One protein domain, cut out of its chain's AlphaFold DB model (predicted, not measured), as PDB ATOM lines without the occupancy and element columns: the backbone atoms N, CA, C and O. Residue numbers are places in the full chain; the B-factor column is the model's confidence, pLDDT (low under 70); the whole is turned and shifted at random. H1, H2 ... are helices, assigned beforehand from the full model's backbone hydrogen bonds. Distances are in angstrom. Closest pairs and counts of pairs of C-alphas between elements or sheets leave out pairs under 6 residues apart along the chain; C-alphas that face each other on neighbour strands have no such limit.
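What this domain is: This is residues 189 to 316 of the 540 residues of the protein "MYND-type domain-containing protein" of Coprinellus micaceus (UniProt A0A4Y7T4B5). The long helix H8 runs along one side of a body of mostly crossed helices, with H5, H6 and H7 packed on different parts of it. H4 lies near the middle, H1 packs across H4 on the side away from H8, H3 packs on H6, and small H2 sits far from the middle, touching no helix. The long loop of residues 239 to 255 lies at one end of the longest axis, and H8 ends toward the other. The printed part has 128 residues with eight named helices, H1 to H8 in chain order, and no named strand: the class is all helix. It is compact, with a radius of gyration of the C-alphas of 13.9 A, yet elongated, spanning 45 by 28 by 26 A.

How they stand to each other: H8, residues 294 to 315, touches H5, residues 256 to 263, with its residues 299 to 307 alone; they run the same way at a shallow tilt of 15 degrees, and the closest C-alphas, of Tyr 261 and Phe 303, are 6.0 A apart. With residues 307 to 314 alone, H8 touches H6, residues 267 to 279, opposite ways at a steep tilt of 54 degrees, closest at the C-alphas of Ser 270 and Ser 311, 6.0 A. With residues 296 to 301 alone, it touches H7, residues 282 to 289, closest at the C-alphas of Leu 288 and Arg 297, 6.0 A. H4, residues 228 to 238, touches H7, the closest C-alphas being those of Leu 237 and Leu 288, 6.6 A. H1, residues 196 to 206, touches H4 and is only just about perpendicular to it at 73 degrees, with the C-alphas of Ala 198 and Gly 235 closest at 6.4 A. H3, residues 219 to 225, touches H6 at a shallow tilt of 34 degrees, only just short of steep, closest at the C-alphas of Val 224 and Ala 276, 5.4 A. H2, residues 212 to 217, is close to H5 but not clearly touching, at 6.8 A between the closest C-alphas, of Ile 215 and Cys 263. Every O i to N i+4 pair is within hydrogen-bond range in H1, H2, H3, H4, H5, H7 and H8, and 8 of 9 are in H6.

Where its parts are: H1 begins at C-alpha 196, (42.440, 31.373, -41.522). H8 is 31.1 A long and ends at C-alpha 315, (43.393, 62.511, -22.378). H6 is 18.9 A long, H4 15.7 A and H1 14.9 A.

The domain as a whole: The C-alphas of Asn 243 and Met 316 are the two farthest apart, 46.1 A. The printed part has no cut. The link from H4 to H5, 17 residues, is long; the other links between helices are tight. The mean pLDDT of the printed part is 85.5, and residues 189 to 193 and 239 to 253 are under 70.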
ATOM      1  N   THR A 189      52.503  31.082 -41.752       69.56
ATOM      2  CA  THR A 189      51.167  30.835 -42.334       69.56
ATOM      3  C   THR A 189      50.145  31.913 -41.989       69.56
ATOM      4  O   THR A 189      49.181  32.114 -42.726       69.56
ATOM      5  N   LEU A 190      50.372  32.642 -40.897       64.88
ATOM      6  CA  LEU A 190      49.512  33.741 -40.461       64.88
ATOM      7  C   LEU A 190      49.539  34.939 -41.413       64.88
ATOM      8  O   LEU A 190      48.558  35.677 -41.502       64.88
ATOM      9  N   ASN A 191      50.637  35.095 -42.146       64.81
ATOM     10  CA  ASN A 191      50.898  36.284 -42.935       64.81
ATOM     11  C   ASN A 191      50.116  36.304 -44.266       64.81
ATOM     12  O   ASN A 191      49.732  37.373 -44.703       64.81
ATOM     13  N   GLY A 192      49.768  35.171 -44.885       68.94
ATOM     14  CA  GLY A 192      49.183  35.162 -46.240       68.94
ATOM     15  C   GLY A 192      47.760  35.743 -46.395       68.94
ATOM     16  O   GLY A 192      46.894  35.549 -45.540       68.94
ATOM     17  N   VAL A 193      47.488  36.364 -47.557       60.38
ATOM     18  CA  VAL A 193      46.132  36.665 -48.078       60.38
ATOM     19  C   VAL A 193      45.343  35.357 -48.132       60.38
ATOM     20  O   VAL A 193      45.620  34.490 -48.953       60.38
ATOM     21  N   GLY A 194      44.387  35.170 -47.227       71.56
ATOM     22  CA  GLY A 194      43.609  33.932 -47.142       71.56
ATOM     23  C   GLY A 194      44.026  32.985 -46.019       71.56
ATOM     24  O   GLY A 194      43.437  31.901 -45.919       71.56
ATOM     25  N   SER A 195      44.948  33.412 -45.146       81.12
ATOM     26  CA  SER A 195      45.167  32.751 -43.864       81.12
ATOM     27  C   SER A 195      43.834  32.614 -43.110       81.12
ATOM     28  O   SER A 195      42.950  33.477 -43.229       81.12
ATOM     29  N   PRO A 196      43.644  31.537 -42.328       81.62
ATOM     30  CA  PRO A 196      42.440  31.373 -41.522       81.62
ATOM     31  C   PRO A 196      42.165  32.575 -40.609       81.62
ATOM     32  O   PRO A 196      41.015  32.987 -40.467       81.62
ATOM     33  N   ALA A 197      43.227  33.190 -40.073       82.81
ATOM     34  CA  ALA A 197      43.140  34.413 -39.285       82.81
ATOM     35  C   ALA A 197      42.514  35.559 -40.091       82.81
ATOM     36  O   ALA A 197      41.509  36.111 -39.658       82.81
ATOM     37  N   ALA A 198      43.031  35.870 -41.286       82.50
ATOM     38  CA  ALA A 198      42.501  36.950 -42.122       82.50
ATOM     39  C   ALA A 198      41.025  36.733 -42.500       82.50
ATOM     40  O   ALA A 198      40.222  37.664 -42.431       82.50
ATOM     41  N   LYS A 199      40.641  35.493 -42.837       84.88
ATOM     42  CA  LYS A 199      39.243  35.142 -43.140       84.88
ATOM     43  C   LYS A 199      38.329  35.326 -41.931       84.88
ATOM     44  O   LYS A 199      37.202  35.789 -42.081       84.88
ATOM     45  N   ILE A 200      38.810  34.995 -40.735       85.62
ATOM     46  CA  ILE A 200      38.055  35.189 -39.497       85.62
ATOM     47  C   ILE A 200      37.970  36.660 -39.130       85.62
ATOM     48  O   ILE A 200      36.879  37.110 -38.814       85.62
ATOM     49  N   VAL A 201      39.051  37.431 -39.248       87.50
ATOM     50  CA  VAL A 201      39.007  38.891 -39.067       87.50
ATOM     51  C   VAL A 201      37.982  39.516 -40.011       87.50
ATOM     52  O   VAL A 201      37.155  40.307 -39.566       87.50
ATOM     53  N   SER A 202      37.984  39.119 -41.284       84.00
ATOM     54  CA  SER A 202      36.997  39.587 -42.257       84.00
ATOM     55  C   SER A 202      35.579  39.152 -41.875       84.00
ATOM     56  O   SER A 202      34.680  39.980 -41.828       84.00
ATOM     57  N   THR A 203      35.369  37.898 -41.477       85.12
ATOM     58  CA  THR A 203      34.047  37.446 -41.008       85.12
ATOM     59  C   THR A 203      33.580  38.239 -39.785       85.12
ATOM     60  O   THR A 203      32.426  38.625 -39.711       85.12
ATOM     61  N   LEU A 204      34.475  38.524 -38.839       83.31
ATOM     62  CA  LEU A 204      34.168  39.223 -37.592       83.31
ATOM     63  C   LEU A 204      33.822  40.699 -37.782       83.31
ATOM     64  O   LEU A 204      32.985  41.232 -37.058       83.31
ATOM     65  N   LEU A 205      34.536  41.371 -38.681       85.69
ATOM     66  CA  LEU A 205      34.496  42.825 -38.811       85.69
ATOM     67  C   LEU A 205      33.722  43.300 -40.043       85.69
ATOM     68  O   LEU A 205      33.338  44.468 -40.075       85.69
ATOM     69  N   SER A 206      33.501  42.431 -41.032       77.62
ATOM     70  CA  SER A 206      32.906  42.793 -42.325       77.62
ATOM     71  C   SER A 206      31.491  42.257 -42.537       77.62
ATOM     72  O   SER A 206      30.797  42.782 -43.404       77.62
ATOM     73  N   SER A 207      31.047  41.225 -41.805       73.56
ATOM     74  CA  SER A 207      29.734  40.605 -42.053       73.56
ATOM     75  C   SER A 207      28.564  41.467 -41.575       73.56
ATOM     76  O   SER A 207      27.490  41.450 -42.176       73.56
ATOM     77  N   ARG A 208      28.764  42.226 -40.491       84.19
ATOM     78  CA  ARG A 208      27.731  43.054 -39.865       84.19
ATOM     79  C   ARG A 208      28.329  44.108 -38.936       84.19
ATOM     80  O   ARG A 208      29.409  43.901 -38.381       84.19
ATOM     81  N   PRO A 209      27.584  45.189 -38.649       85.06
ATOM     82  CA  PRO A 209      27.933  46.094 -37.566       85.06
ATOM     83  C   PRO A 209      27.995  45.345 -36.230       85.06
ATOM     84  O   PRO A 209      27.066  44.616 -35.845       85.06
ATOM     85  N   LEU A 210      29.093  45.541 -35.503       90.25
ATOM     86  CA  LEU A 210      29.213  45.083 -34.122       90.25
ATOM     87  C   LEU A 210      28.163  45.790 -33.261       90.25
ATOM     88  O   LEU A 210      27.797  46.926 -33.525       90.25
ATOM     89  N   THR A 211      27.657  45.120 -32.238       89.94
ATOM     90  CA  THR A 211      26.822  45.768 -31.219       89.94
ATOM     91  C   THR A 211      27.706  46.504 -30.226       89.94
ATOM     92  O   THR A 211      28.861  46.129 -30.024       89.94
ATOM     93  N   ALA A 212      27.161  47.490 -29.516       88.12
ATOM     94  CA  ALA A 212      27.850  48.128 -28.398       88.12
ATOM     95  C   ALA A 212      28.324  47.087 -27.367       88.12
ATOM     96  O   ALA A 212      29.435  47.182 -26.847       88.12
ATOM     97  N   HIS A 213      27.522  46.043 -27.125       89.12
ATOM     98  CA  HIS A 213      27.894  44.937 -26.245       89.12
ATOM     99  C   HIS A 213      29.141  44.182 -26.747       89.12
ATOM    100  O   HIS A 213      30.093  44.005 -25.988       89.12
ATOM    101  N   GLU A 214      29.197  43.809 -28.030       91.62
ATOM    102  CA  GLU A 214      30.394  43.194 -28.632       91.62
ATOM    103  C   GLU A 214      31.607  44.127 -28.576       91.62
ATOM    104  O   GLU A 214      32.692  43.713 -28.174       91.62
ATOM    105  N   ILE A 215      31.428  45.408 -28.901       92.25
ATOM    106  CA  ILE A 215      32.512  46.396 -28.836       92.25
ATOM    107  C   ILE A 215      33.135  46.419 -27.437       92.25
ATOM    108  O   ILE A 215      34.332  46.602 -27.292       92.25
ATOM    109  N   ARG A 216      32.369  46.191 -26.375       89.44
ATOM    110  CA  ARG A 216      32.860  46.379 -25.001       89.44
ATOM    111  C   ARG A 216      33.384  45.142 -24.324       89.44
ATOM    112  O   ARG A 216      34.255  45.259 -23.461       89.44
ATOM    113  N   HIS A 217      32.803  44.006 -24.667       91.25
ATOM    114  CA  HIS A 217      33.083  42.744 -24.004       91.25
ATOM    115  C   HIS A 217      33.916  41.813 -24.875       91.25
ATOM    116  O   HIS A 217      34.654  41.011 -24.328       91.25
ATOM    117  N   LEU A 218      33.854  41.951 -26.203       93.56
ATOM    118  CA  LEU A 218      34.592  41.093 -27.124       93.56
ATOM    119  C   LEU A 218      35.857  41.769 -27.669       93.56
ATOM    120  O   LEU A 218      36.946  41.199 -27.606       93.56
ATOM    121  N   LEU A 219      35.730  42.977 -28.227       95.06
ATOM    122  CA  LEU A 219      36.851  43.620 -28.924       95.06
ATOM    123  C   LEU A 219      38.095  43.881 -28.059       95.06
ATOM    124  O   LEU A 219      39.187  43.717 -28.599       95.06
ATOM    125  N   PRO A 220      38.012  44.272 -26.769       96.25
ATOM    126  CA  PRO A 220      39.212  44.534 -25.975       96.25
ATOM    127  C   PRO A 220      40.152  43.330 -25.892       96.25
ATOM    128  O   PRO A 220      41.359  43.479 -26.084       96.25
ATOM    129  N   ASP A 221      39.584  42.144 -25.669       96.25
ATOM    130  CA  ASP A 221      40.340  40.901 -25.534       96.25
ATOM    131  C   ASP A 221      40.914  40.459 -26.883       96.25
ATOM    132  O   ASP A 221      42.068  40.040 -26.960       96.25
ATOM    133  N   LEU A 222      40.168  40.639 -27.977       95.81
ATOM    134  CA  LEU A 222      40.695  40.394 -29.322       95.81
ATOM    135  C   LEU A 222      41.844  41.354 -29.676       95.81
ATOM    136  O   LEU A 222      42.860  40.922 -30.217       95.81
ATOM    137  N   LEU A 223      41.705  42.646 -29.369       96.25
ATOM    138  CA  LEU A 223      42.690  43.679 -29.698       96.25
ATOM    139  C   LEU A 223      43.988  43.521 -28.907       96.25
ATOM    140  O   LEU A 223      45.062  43.532 -29.505       96.25
ATOM    141  N   VAL A 224      43.893  43.393 -27.583       96.06
ATOM    142  CA  VAL A 224      45.064  43.376 -26.694       96.06
ATOM    143  C   VAL A 224      45.525  41.956 -26.387       96.06
ATOM    144  O   VAL A 224      46.724  41.699 -26.400       96.06
ATOM    145  N   GLY A 225      44.598  41.034 -26.130       94.75
ATOM    146  CA  GLY A 225      44.920  39.656 -25.751       94.75
ATOM    147  C   GLY A 225      45.401  38.803 -26.921       94.75
ATOM    148  O   GLY A 225      46.285  37.970 -26.742       94.75
ATOM    149  N   HIS A 226      44.865  39.038 -28.122       94.31
ATOM    150  CA  HIS A 226      45.184  38.213 -29.288       94.31
ATOM    151  C   HIS A 226      45.703  38.981 -30.509       94.31
ATOM    152  O   HIS A 226      45.927  38.383 -31.558       94.31
ATOM    153  N   GLY A 227      45.935  40.291 -30.398       94.44
ATOM    154  CA  GLY A 227      46.579  41.067 -31.458       94.44
ATOM    155  C   GLY A 227      45.745  41.213 -32.733       94.44
ATOM    156  O   GLY A 227      46.318  41.283 -33.817       94.44
ATOM    157  N   LEU A 228      44.411  41.282 -32.633       94.94
ATOM    158  CA  LEU A 228      43.498  41.472 -33.775       94.94
ATOM    159  C   LEU A 228      43.975  42.576 -34.732       94.94
ATOM    160  O   LEU A 228      43.992  42.379 -35.945       94.94
ATOM    161  N   LEU A 229      44.406  43.721 -34.192       95.75
ATOM    162  CA  LEU A 229      44.871  44.844 -35.008       95.75
ATOM    163  C   LEU A 229      46.170  44.530 -35.768       95.75
ATOM    164  O   LEU A 229      46.342  44.990 -36.892       95.75
ATOM    165  N   SER A 230      47.052  43.703 -35.203       93.44
ATOM    166  CA  SER A 230      48.252  43.221 -35.894       93.44
ATOM    167  C   SER A 230      47.886  42.369 -37.110       93.44
ATOM    168  O   SER A 230      48.522  42.494 -38.151       93.44
ATOM    169  N   TYR A 231      46.829  41.556 -37.027       91.31
ATOM    170  CA  TYR A 231      46.344  40.777 -38.172       91.31
ATOM    171  C   TYR A 231      45.694  41.646 -39.248       91.31
ATOM    172  O   TYR A 231      45.914  41.404 -40.431       91.31
ATOM    173  N   VAL A 232      44.946  42.679 -38.853       92.44
ATOM    174  CA  VAL A 232      44.421  43.695 -39.783       92.44
ATOM    175  C   VAL A 232      45.581  44.378 -40.521       92.44
ATOM    176  O   VAL A 232      45.583  44.424 -41.748       92.44
ATOM    177  N   ALA A 233      46.604  44.822 -39.787       93.06
ATOM    178  CA  ALA A 233      47.823  45.426 -40.328       93.06
ATOM    179  C   ALA A 233      48.569  44.496 -41.306       93.06
ATOM    180  O   ALA A 233      48.938  44.910 -42.403       93.06
ATOM    181  N   LEU A 234      48.763  43.225 -40.944       90.31
ATOM    182  CA  LEU A 234      49.399  42.238 -41.820       90.31
ATOM    183  C   LEU A 234      48.565  41.963 -43.076       90.31
ATOM    184  O   LEU A 234      49.134  41.858 -44.162       90.31
ATOM    185  N   GLY A 235      47.236  41.898 -42.952       86.81
ATOM    186  CA  GLY A 235      46.323  41.723 -44.083       86.81
ATOM    187  C   GLY A 235      46.450  42.841 -45.121       86.81
ATOM    188  O   GLY A 235      46.547  42.555 -46.313       86.81
ATOM    189  N   LEU A 236      46.555  44.095 -44.668       87.44
ATOM    190  CA  LEU A 236      46.758  45.267 -45.533       87.44
ATOM    191  C   LEU A 236      48.083  45.223 -46.314       87.44
ATOM    192  O   LEU A 236      48.159  45.742 -47.425       87.44
ATOM    193  N   LEU A 237      49.131  44.596 -45.768       88.19
ATOM    194  CA  LEU A 237      50.427  44.451 -46.450       88.19
ATOM    195  C   LEU A 237      50.432  43.354 -47.521       88.19
ATOM    196  O   LEU A 237      51.229  43.407 -48.459       88.19
ATOM    197  N   HIS A 238      49.573  42.345 -47.385       79.94
ATOM    198  CA  HIS A 238      49.623  41.146 -48.220       79.94
ATOM    199  C   HIS A 238      48.837  41.248 -49.528       79.94
ATOM    200  O   HIS A 238      49.064  40.429 -50.416       79.94
ATOM    201  N   HIS A 239      48.009  42.283 -49.698       67.12
ATOM    202  CA  HIS A 239      47.181  42.583 -50.879       67.12
ATOM    203  C   HIS A 239      47.909  42.525 -52.247       67.12
ATOM    204  O   HIS A 239      47.290  42.515 -53.303       67.12
ATOM    205  N   ARG A 240      49.242  42.453 -52.235       60.16
ATOM    206  CA  ARG A 240      50.138  42.582 -53.383       60.16
ATOM    207  C   ARG A 240      50.492  41.311 -54.156       60.16
ATOM    208  O   ARG A 240      50.924  41.437 -55.298       60.16
ATOM    209  N   SER A 241      50.469  40.122 -53.552       57.59
ATOM    210  CA  SER A 241      51.255  39.004 -54.114       57.59
ATOM    211  C   SER A 241      50.543  38.175 -55.181       57.59
ATOM    212  O   SER A 241      51.200  37.447 -55.923       57.59
ATOM    213  N   THR A 242      49.223  38.283 -55.299       57.16
ATOM    214  CA  THR A 242      48.438  37.442 -56.201       57.16
ATOM    215  C   THR A 242      47.549  38.321 -57.070       57.16
ATOM    216  O   THR A 242      46.686  39.002 -56.542       57.16
ATOM    217  N   ASN A 243      47.700  38.275 -58.399       58.69
ATOM    218  CA  ASN A 243      46.769  38.891 -59.369       58.69
ATOM    219  C   ASN A 243      45.320  38.356 -59.266       58.69
ATOM    220  O   ASN A 243      44.444  38.775 -60.020       58.69
ATOM    221  N   THR A 244      45.057  37.393 -58.382       54.44
ATOM    222  CA  THR A 244      43.701  37.034 -57.976       54.44
ATOM    223  C   THR A 244      43.133  38.180 -57.166       54.44
ATOM    224  O   THR A 244      43.835  38.705 -56.308       54.44
ATOM    225  N   GLN A 245      41.891  38.551 -57.473       50.12
ATOM    226  CA  GLN A 245      41.199  39.709 -56.925       50.12
ATOM    227  C   GLN A 245      41.564  40.011 -55.467       50.12
ATOM    228  O   GLN A 245      41.710  39.071 -54.676       50.12
ATOM    229  N   PRO A 246      41.697  41.308 -55.133       48.12
ATOM    230  CA  PRO A 246      42.024  41.767 -53.790       48.12
ATOM    231  C   PRO A 246      41.252  40.958 -52.749       48.12
ATOM    232  O   PRO A 246      40.096  40.621 -53.007       48.12
ATOM    233  N   LEU A 247      41.855  40.637 -51.589       50.59
ATOM    234  CA  LEU A 247      41.070  40.272 -50.399       50.59
ATOM    235  C   LEU A 247      39.996  41.350 -50.319       50.59
ATOM    236  O   LEU A 247      40.328  42.498 -50.037       50.59
ATOM    237  N   SER A 248      38.776  41.018 -50.731       52.50
ATOM    238  CA  SER A 248      37.819  41.997 -51.225       52.50
ATOM    239  C   SER A 248      37.173  42.665 -50.033       52.50
ATOM    240  O   SER A 248      36.013  42.454 -49.721       52.50
ATOM    241  N   TRP A 249      37.947  43.503 -49.358       59.88
ATOM    242  CA  TRP A 249      37.425  44.593 -48.555       59.88
ATOM    243  C   TRP A 249      36.778  45.633 -49.499       59.88
ATOM    244  O   TRP A 249      36.181  46.600 -49.042       59.88
ATOM    245  N   GLY A 250      36.905  45.431 -50.821       45.31
ATOM    246  CA  GLY A 250      36.223  46.149 -51.887       45.31
ATOM    247  C   GLY A 250      34.735  45.801 -52.017       45.31
ATOM    248  O   GLY A 250      34.334  44.640 -51.910       45.31
ATOM    249  N   SER A 251      33.971  46.874 -52.242       47.81
ATOM    250  CA  SER A 251      32.562  47.058 -52.648       47.81
ATOM    251  C   SER A 251      31.434  46.241 -52.002       47.81
ATOM    252  O   SER A 251      30.281  46.616 -52.186       47.81
ATOM    253  N   GLY A 252      31.701  45.180 -51.236       52.31
ATOM    254  CA  GLY A 252      30.646  44.364 -50.616       52.31
ATOM    255  C   GLY A 252      30.928  43.862 -49.201       52.31
ATOM    256  O   GLY A 252      29.992  43.687 -48.423       52.31
ATOM    257  N   HIS A 253      32.193  43.652 -48.824       57.38
ATOM    258  CA  HIS A 253      32.559  43.275 -47.455       57.38
ATOM    259  C   HIS A 253      33.169  44.481 -46.743       57.38
ATOM    260  O   HIS A 253      34.166  45.031 -47.199       57.38
ATOM    261  N   GLY A 254      32.561  44.909 -45.632       72.56
ATOM    262  CA  GLY A 254      32.954  46.134 -44.932       72.56
ATOM    263  C   GLY A 254      34.446  46.185 -44.590       72.56
ATOM    264  O   GLY A 254      35.022  45.199 -44.127       72.56
ATOM    265  N   ASN A 255      35.075  47.344 -44.795       85.00
ATOM    266  CA  ASN A 255      36.462  47.587 -44.412       85.00
ATOM    267  C   ASN A 255      36.613  47.435 -42.877       85.00
ATOM    268  O   ASN A 255      36.055  48.246 -42.137       85.00
ATOM    269  N   PRO A 256      37.358  46.451 -42.341       89.56
ATOM    270  CA  PRO A 256      37.560  46.299 -40.904       89.56
ATOM    271  C   PRO A 256      38.235  47.503 -40.251       89.56
ATOM    272  O   PRO A 256      37.977  47.740 -39.073       89.56
ATOM    273  N   LEU A 257      39.040  48.299 -40.971       92.69
ATOM    274  CA  LEU A 257      39.497  49.580 -40.432       92.69
ATOM    275  C   LEU A 257      38.323  50.530 -40.212       92.69
ATOM    276  O   LEU A 257      38.329  51.198 -39.191       92.69
ATOM    277  N   ALA A 258      37.306  50.551 -41.078       89.88
ATOM    278  CA  ALA A 258      36.093  51.346 -40.870       89.88
ATOM    279  C   ALA A 258      35.306  50.869 -39.637       89.88
ATOM    280  O   ALA A 258      34.893  51.676 -38.800       89.88
ATOM    281  N   THR A 259      35.171  49.550 -39.461       90.44
ATOM    282  CA  THR A 259      34.536  48.973 -38.267       90.44
ATOM    283  C   THR A 259      35.299  49.364 -36.999       90.44
ATOM    284  O   THR A 259      34.708  49.916 -36.069       90.44
ATOM    285  N   LEU A 260      36.620  49.158 -36.964       94.12
ATOM    286  CA  LEU A 260      37.467  49.523 -35.820       94.12
ATOM    287  C   LEU A 260      37.536  51.040 -35.600       94.12
ATOM    288  O   LEU A 260      37.593  51.488 -34.456       94.12
ATOM    289  N   TYR A 261      37.488  51.826 -36.672       93.12
ATOM    290  CA  TYR A 261      37.454  53.284 -36.653       93.12
ATOM    291  C   TYR A 261      36.228  53.796 -35.897       93.12
ATOM    292  O   TYR A 261      36.386  54.583 -34.967       93.12
ATOM    293  N   SER A 262      35.030  53.285 -36.206       90.06
ATOM    294  CA  SER A 262      33.803  53.674 -35.489       90.06
ATOM    295  C   SER A 262      33.893  53.363 -33.987       90.06
ATOM    296  O   SER A 262      33.449  54.131 -33.135       90.06
ATOM    297  N   CYS A 263      34.589  52.279 -33.634       92.25
ATOM    298  CA  CYS A 263      34.778  51.867 -32.251       92.25
ATOM    299  C   CYS A 263      35.693  52.820 -31.455       92.25
ATOM    300  O   CYS A 263      35.607  52.842 -30.228       92.25
ATOM    301  N   CYS A 264      36.536  53.633 -32.107       92.69
ATOM    302  CA  CYS A 264      37.404  54.612 -31.434       92.69
ATOM    303  C   CYS A 264      36.622  55.724 -30.713       92.69
ATOM    304  O   CYS A 264      37.185  56.404 -29.853       92.69
ATOM    305  N   LEU A 265      35.329  55.886 -31.012       88.81
ATOM    306  CA  LEU A 265      34.440  56.800 -30.297       88.81
ATOM    307  C   LEU A 265      34.076  56.337 -28.888       88.81
ATOM    308  O   LEU A 265      33.688  57.156 -28.063       88.81
ATOM    309  N   ASP A 266      34.235  55.059 -28.556       89.31
ATOM    310  CA  ASP A 266      34.158  54.646 -27.158       89.31
ATOM    311  C   ASP A 266      35.502  54.950 -26.472       89.31
ATOM    312  O   ASP A 266      36.565  54.462 -26.867       89.31
ATOM    313  N   ARG A 267      35.475  55.752 -25.401       89.81
ATOM    314  CA  ARG A 267      36.681  56.155 -24.653       89.81
ATOM    315  C   ARG A 267      37.513  54.970 -24.167       89.81
ATOM    316  O   ARG A 267      38.745  55.038 -24.116       89.81
ATOM    317  N   LYS A 268      36.858  53.903 -23.705       91.00
ATOM    318  CA  LYS A 268      37.552  52.708 -23.218       91.00
ATOM    319  C   LYS A 268      38.197  51.994 -24.403       91.00
ATOM    320  O   LYS A 268      39.365  51.626 -24.316       91.00
ATOM    321  N   MET A 269      37.474  51.895 -25.512       93.31
ATOM    322  CA  MET A 269      37.971  51.291 -26.736       93.31
ATOM    323  C   MET A 269      39.145  52.047 -27.359       93.31
ATOM    324  O   MET A 269      40.134  51.406 -27.694       93.31
ATOM    325  N   SER A 270      39.133  53.383 -27.427       93.38
ATOM    326  CA  SER A 270      40.286  54.145 -27.941       93.38
ATOM    327  C   SER A 270      41.576  53.848 -27.157       93.38
ATOM    328  O   SER A 270      42.653  53.736 -27.743       93.38
ATOM    329  N   ARG A 271      41.483  53.618 -25.837       94.38
ATOM    330  CA  ARG A 271      42.638  53.186 -25.026       94.38
ATOM    331  C   ARG A 271      43.133  51.795 -25.418       94.38
ATOM    332  O   ARG A 271      44.340  51.615 -25.572       94.38
ATOM    333  N   TYR A 272      42.228  50.834 -25.602       96.56
ATOM    334  CA  TYR A 272      42.593  49.493 -26.069       96.56
ATOM    335  C   TYR A 272      43.185  49.524 -27.476       96.56
ATOM    336  O   TYR A 272      44.218  48.906 -27.708       96.56
ATOM    337  N   MET A 273      42.607  50.314 -28.380       96.81
ATOM    338  CA  MET A 273      43.108  50.500 -29.737       96.81
ATOM    339  C   MET A 273      44.520  51.085 -29.741       96.81
ATOM    340  O   MET A 273      45.402  50.598 -30.443       96.81
ATOM    341  N   ARG A 274      44.772  52.096 -28.903       96.25
ATOM    342  CA  ARG A 274      46.110  52.667 -28.720       96.25
ATOM    343  C   ARG A 274      47.102  51.643 -28.162       96.25
ATOM    344  O   ARG A 274      48.229  51.580 -28.638       96.25
ATOM    345  N   SER A 275      46.690  50.828 -27.189       96.94
ATOM    346  CA  SER A 275      47.519  49.734 -26.663       96.94
ATOM    347  C   SER A 275      47.841  48.694 -27.741       96.94
ATOM    348  O   SER A 275      48.983  48.248 -27.850       96.94
ATOM    349  N   ALA A 276      46.852  48.335 -28.563       97.19
ATOM    350  CA  ALA A 276      47.021  47.399 -29.665       97.19
ATOM    351  C   ALA A 276      47.970  47.961 -30.735       97.19
ATOM    352  O   ALA A 276      48.871  47.248 -31.162       97.19
ATOM    353  N   LEU A 277      47.857  49.249 -31.093       96.94
ATOM    354  CA  LEU A 277      48.784  49.925 -32.013       96.94
ATOM    355  C   LEU A 277      50.239  49.850 -31.535       96.94
ATOM    356  O   LEU A 277      51.127  49.555 -32.330       96.94
ATOM    357  N   PHE A 278      50.491  50.070 -30.240       96.62
ATOM    358  CA  PHE A 278      51.840  49.956 -29.673       96.62
ATOM    359  C   PHE A 278      52.386  48.524 -29.654       96.62
ATOM    360  O   PHE A 278      53.593  48.339 -29.513       96.62
ATOM    361  N   SER A 279      51.514  47.525 -29.795       96.12
ATOM    362  CA  SER A 279      51.891  46.110 -29.830       96.12
ATOM    363  C   SER A 279      52.253  45.630 -31.242       96.12
ATOM    364  O   SER A 279      52.773  44.526 -31.398       96.12
ATOM    365  N   ILE A 280      52.004  46.443 -32.277       96.06
ATOM    366  CA  ILE A 280      52.363  46.115 -33.661       96.06
ATOM    367  C   ILE A 280      53.880  46.285 -33.843       96.06
ATOM    368  O   ILE A 280      54.433  47.324 -33.464       96.06
ATOM    369  N   PRO A 281      54.580  45.312 -34.458       96.00
ATOM    370  CA  PRO A 281      56.007  45.436 -34.737       96.00
ATOM    371  C   PRO A 281      56.345  46.693 -35.557       96.00
ATOM    372  O   PRO A 281      55.680  47.012 -36.545       96.00
ATOM    373  N   LYS A 282      57.422  47.402 -35.187       96.56
ATOM    374  CA  LYS A 282      57.827  48.662 -35.845       96.56
ATOM    375  C   LYS A 282      58.093  48.507 -37.345       96.56
ATOM    376  O   LYS A 282      57.806  49.418 -38.110       96.56
ATOM    377  N   ASN A 283      58.629  47.363 -37.765       95.75
ATOM    378  CA  ASN A 283      58.845  47.043 -39.177       95.75
ATOM    379  C   ASN A 283      57.521  46.885 -39.941       95.75
ATOM    380  O   ASN A 283      57.447  47.294 -41.095       95.75
ATOM    381  N   THR A 284      56.478  46.345 -39.305       94.75
ATOM    382  CA  THR A 284      55.128  46.270 -39.885       94.75
ATOM    383  C   THR A 284      54.523  47.663 -40.038       94.75
ATOM    384  O   THR A 284      53.987  47.967 -41.097       94.75
ATOM    385  N   LEU A 285      54.659  48.527 -39.024       96.06
ATOM    386  CA  LEU A 285      54.202  49.921 -39.104       96.06
ATOM    387  C   LEU A 285      54.912  50.686 -40.228       96.06
ATOM    388  O   LEU A 285      54.251  51.271 -41.076       96.06
ATOM    389  N   ALA A 286      56.244  50.589 -40.301       95.62
ATOM    390  CA  ALA A 286      57.014  51.215 -41.372       95.62
ATOM    391  C   ALA A 286      56.596  50.691 -42.758       95.62
ATOM    392  O   ALA A 286      56.450  51.465 -43.697       95.62
ATOM    393  N   ALA A 287      56.354  49.383 -42.896       94.69
ATOM    394  CA  ALA A 287      55.881  48.811 -44.153       94.69
ATOM    395  C   ALA A 287      54.492  49.337 -44.562       94.69
ATOM    396  O   ALA A 287      54.231  49.470 -45.755       94.69
ATOM    397  N   LEU A 288      53.613  49.642 -43.600       94.19
ATOM    398  CA  LEU A 288      52.292  50.218 -43.866       94.19
ATOM    399  C   LEU A 288      52.376  51.677 -44.316       94.19
ATOM    400  O   LEU A 288      51.681  52.058 -45.255       94.19
ATOM    401  N   ASP A 289      53.264  52.466 -43.710       94.00
ATOM    402  CA  ASP A 289      53.485  53.868 -44.094       94.00
ATOM    403  C   ASP A 289      54.006  53.988 -45.534       94.00
ATOM    404  O   ASP A 289      53.642  54.907 -46.270       94.00
ATOM    405  N   TYR A 290      54.810  53.016 -45.970       94.25
ATOM    406  CA  TYR A 290      55.296  52.908 -47.346       94.25
ATOM    407  C   TYR A 290      54.490  51.913 -48.182       94.25
ATOM    408  O   TYR A 290      54.999  51.437 -49.203       94.25
ATOM    409  N   ASN A 291      53.248  51.597 -47.784       89.69
ATOM    410  CA  ASN A 291      52.440  50.651 -48.538       89.69
ATOM    411  C   ASN A 291      52.176  51.233 -49.948       89.69
ATOM    412  O   ASN A 291      51.719  52.369 -50.098       89.69
ATOM    413  N   PRO A 292      52.557  50.505 -50.997       90.12
ATOM    414  CA  PRO A 292      52.399  50.913 -52.391       90.12
ATOM    415  C   PRO A 292      50.950  50.860 -52.871       90.12
ATOM    416  O   PRO A 292      50.626  51.505 -53.866       90.12
ATOM    417  N   ASP A 293      50.103  50.089 -52.193       87.81
ATOM    418  CA  ASP A 293      48.663  50.195 -52.339       87.81
ATOM    419  C   ASP A 293      48.193  51.477 -51.642       87.81
ATOM    420  O   ASP A 293      48.264  51.603 -50.415       87.81
ATOM    421  N   ILE A 294      47.769  52.449 -52.451       88.94
ATOM    422  CA  ILE A 294      47.386  53.782 -51.983       88.94
ATOM    423  C   ILE A 294      46.172  53.695 -51.055       88.94
ATOM    424  O   ILE A 294      46.187  54.339 -50.011       88.94
ATOM    425  N   GLU A 295      45.172  52.872 -51.376       87.44
ATOM    426  CA  GLU A 295      43.952  52.748 -50.571       87.44
ATOM    427  C   GLU A 295      44.255  52.120 -49.208       87.44
ATOM    428  O   GLU A 295      43.822  52.633 -48.173       87.44
ATOM    429  N   ALA A 296      45.061  51.053 -49.181       88.31
ATOM    430  CA  ALA A 296      45.476  50.415 -47.933       88.31
ATOM    431  C   ALA A 296      46.315  51.365 -47.061       88.31
ATOM    432  O   ALA A 296      46.097  51.454 -45.847       88.31
ATOM    433  N   ARG A 297      47.258  52.094 -47.676       92.50
ATOM    434  CA  ARG A 297      48.098  53.090 -46.999       92.50
ATOM    435  C   ARG A 297      47.263  54.227 -46.419       92.50
ATOM    436  O   ARG A 297      47.400  54.551 -45.244       92.50
ATOM    437  N   GLU A 298      46.409  54.845 -47.229       91.44
ATOM    438  CA  GLU A 298      45.582  55.974 -46.803       91.44
ATOM    439  C   GLU A 298      44.550  55.552 -45.761       91.44
ATOM    440  O   GLU A 298      44.381  56.241 -44.756       91.44
ATOM    441  N   GLY A 299      43.920  54.387 -45.934       91.75
ATOM    442  CA  GLY A 299      43.045  53.794 -44.929       91.75
ATOM    443  C   GLY A 299      43.763  53.623 -43.589       91.75
ATOM    444  O   GLY A 299      43.255  54.062 -42.555       91.75
ATOM    445  N   TRP A 300      44.974  53.059 -43.599       95.25
ATOM    446  CA  TRP A 300      45.790  52.906 -42.394       95.25
ATOM    447  C   TRP A 300      46.134  54.251 -41.738       95.25
ATOM    448  O   TRP A 300      45.889  54.432 -40.542       95.25
ATOM    449  N   ILE A 301      46.644  55.215 -42.512       94.50
ATOM    450  CA  ILE A 301      47.004  56.555 -42.023       94.50
ATOM    451  C   ILE A 301      45.786  57.248 -41.403       94.50
ATOM    452  O   ILE A 301      45.868  57.771 -40.290       94.50
ATOM    453  N   ASN A 302      44.640  57.218 -42.084       92.38
ATOM    454  CA  ASN A 302      43.405  57.831 -41.601       92.38
ATOM    455  C   ASN A 302      42.925  57.188 -40.295       92.38
ATOM    456  O   ASN A 302      42.547  57.896 -39.360       92.38
ATOM    457  N   PHE A 303      42.998  55.860 -40.195       95.19
ATOM    458  CA  PHE A 303      42.675  55.136 -38.970       95.19
ATOM    459  C   PHE A 303      43.600  55.519 -37.799       95.19
ATOM    460  O   PHE A 303      43.113  55.847 -36.712       95.19
ATOM    461  N   VAL A 304      44.922  55.531 -38.008       96.00
ATOM    462  CA  VAL A 304      45.906  55.879 -36.966       96.00
ATOM    463  C   VAL A 304      45.747  57.330 -36.513       96.00
ATOM    464  O   VAL A 304      45.743  57.600 -35.305       96.00
ATOM    465  N   ASN A 305      45.573  58.259 -37.457       93.69
ATOM    466  CA  ASN A 305      45.355  59.674 -37.166       93.69
ATOM    467  C   ASN A 305      44.087  59.866 -36.341       93.69
ATOM    468  O   ASN A 305      44.131  60.494 -35.286       93.69
ATOM    469  N   TYR A 306      42.983  59.244 -36.750       92.44
ATOM    470  CA  TYR A 306      41.726  59.372 -36.029       92.44
ATOM    471  C   TYR A 306      41.776  58.781 -34.622       92.44
ATOM    472  O   TYR A 306      41.352  59.436 -33.669       92.44
ATOM    473  N   ASN A 307      42.344  57.581 -34.447       94.44
ATOM    474  CA  ASN A 307      42.511  57.014 -33.110       94.44
ATOM    475  C   ASN A 307      43.419  57.896 -32.237       94.44
ATOM    476  O   ASN A 307      43.166  58.064 -31.044       94.44
ATOM    477  N   THR A 308      44.453  58.502 -32.828       94.00
ATOM    478  CA  THR A 308      45.318  59.466 -32.141       94.00
ATOM    479  C   THR A 308      44.535  60.704 -31.713       94.00
ATOM    480  O   THR A 308      44.679  61.134 -30.568       94.00
ATOM    481  N   THR A 309      43.681  61.251 -32.577       91.50
ATOM    482  CA  THR A 309      42.830  62.407 -32.269       91.50
ATOM    483  C   THR A 309      41.808  62.079 -31.180       91.50
ATOM    484  O   THR A 309      41.725  62.814 -30.197       91.50
ATOM    485  N   CYS A 310      41.133  60.928 -31.258       91.19
ATOM    486  CA  CYS A 310      40.255  60.425 -30.196       91.19
ATOM    487  C   CYS A 310      41.010  60.283 -28.869       91.19
ATOM    488  O   CYS A 310      40.602  60.813 -27.838       91.19
ATOM    489  N   SER A 311      42.171  59.625 -28.886       91.81
ATOM    490  CA  SER A 311      43.012  59.472 -27.700       91.81
ATOM    491  C   SER A 311      43.479  60.811 -27.133       91.81
ATOM    492  O   SER A 311      43.550  60.944 -25.913       91.81
ATOM    493  N   LYS A 312      43.809  61.800 -27.969       90.94
ATOM    494  CA  LYS A 312      44.129  63.156 -27.506       90.94
ATOM    495  C   LYS A 312      42.911  63.763 -26.814       90.94
ATOM    496  O   LYS A 312      43.034  64.107 -25.644       90.94
ATOM    497  N   ALA A 313      41.743  63.768 -27.457       88.38
ATOM    498  CA  ALA A 313      40.495  64.276 -26.879       88.38
ATOM    499  C   ALA A 313      40.163  63.654 -25.508       88.38
ATOM    500  O   ALA A 313      39.820  64.364 -24.568       88.38
ATOM    501  N   TYR A 314      40.338  62.337 -25.350       88.19
ATOM    502  CA  TYR A 314      40.057  61.630 -24.091       88.19
ATOM    503  C   TYR A 314      41.087  61.831 -22.972       88.19
ATOM    504  O   TYR A 314      40.787  61.510 -21.812       88.19
ATOM    505  N   ASN A 315      42.297  62.272 -23.319       87.88
ATOM    506  CA  ASN A 315      43.393  62.511 -22.378       87.88
ATOM    507  C   ASN A 315      43.640  63.998 -22.122       87.88
ATOM    508  O   ASN A 315      44.397  64.316 -21.204       87.88
ATOM    509  N   MET A 316      43.027  64.898 -22.897       83.00
ATOM    510  CA  MET A 316      43.027  66.306 -22.537       83.00
ATOM    511  C   MET A 316      42.363  66.425 -21.163       83.00
ATOM    512  O   MET A 316      41.273  65.873 -20.961       83.00
TER     513      MET A 316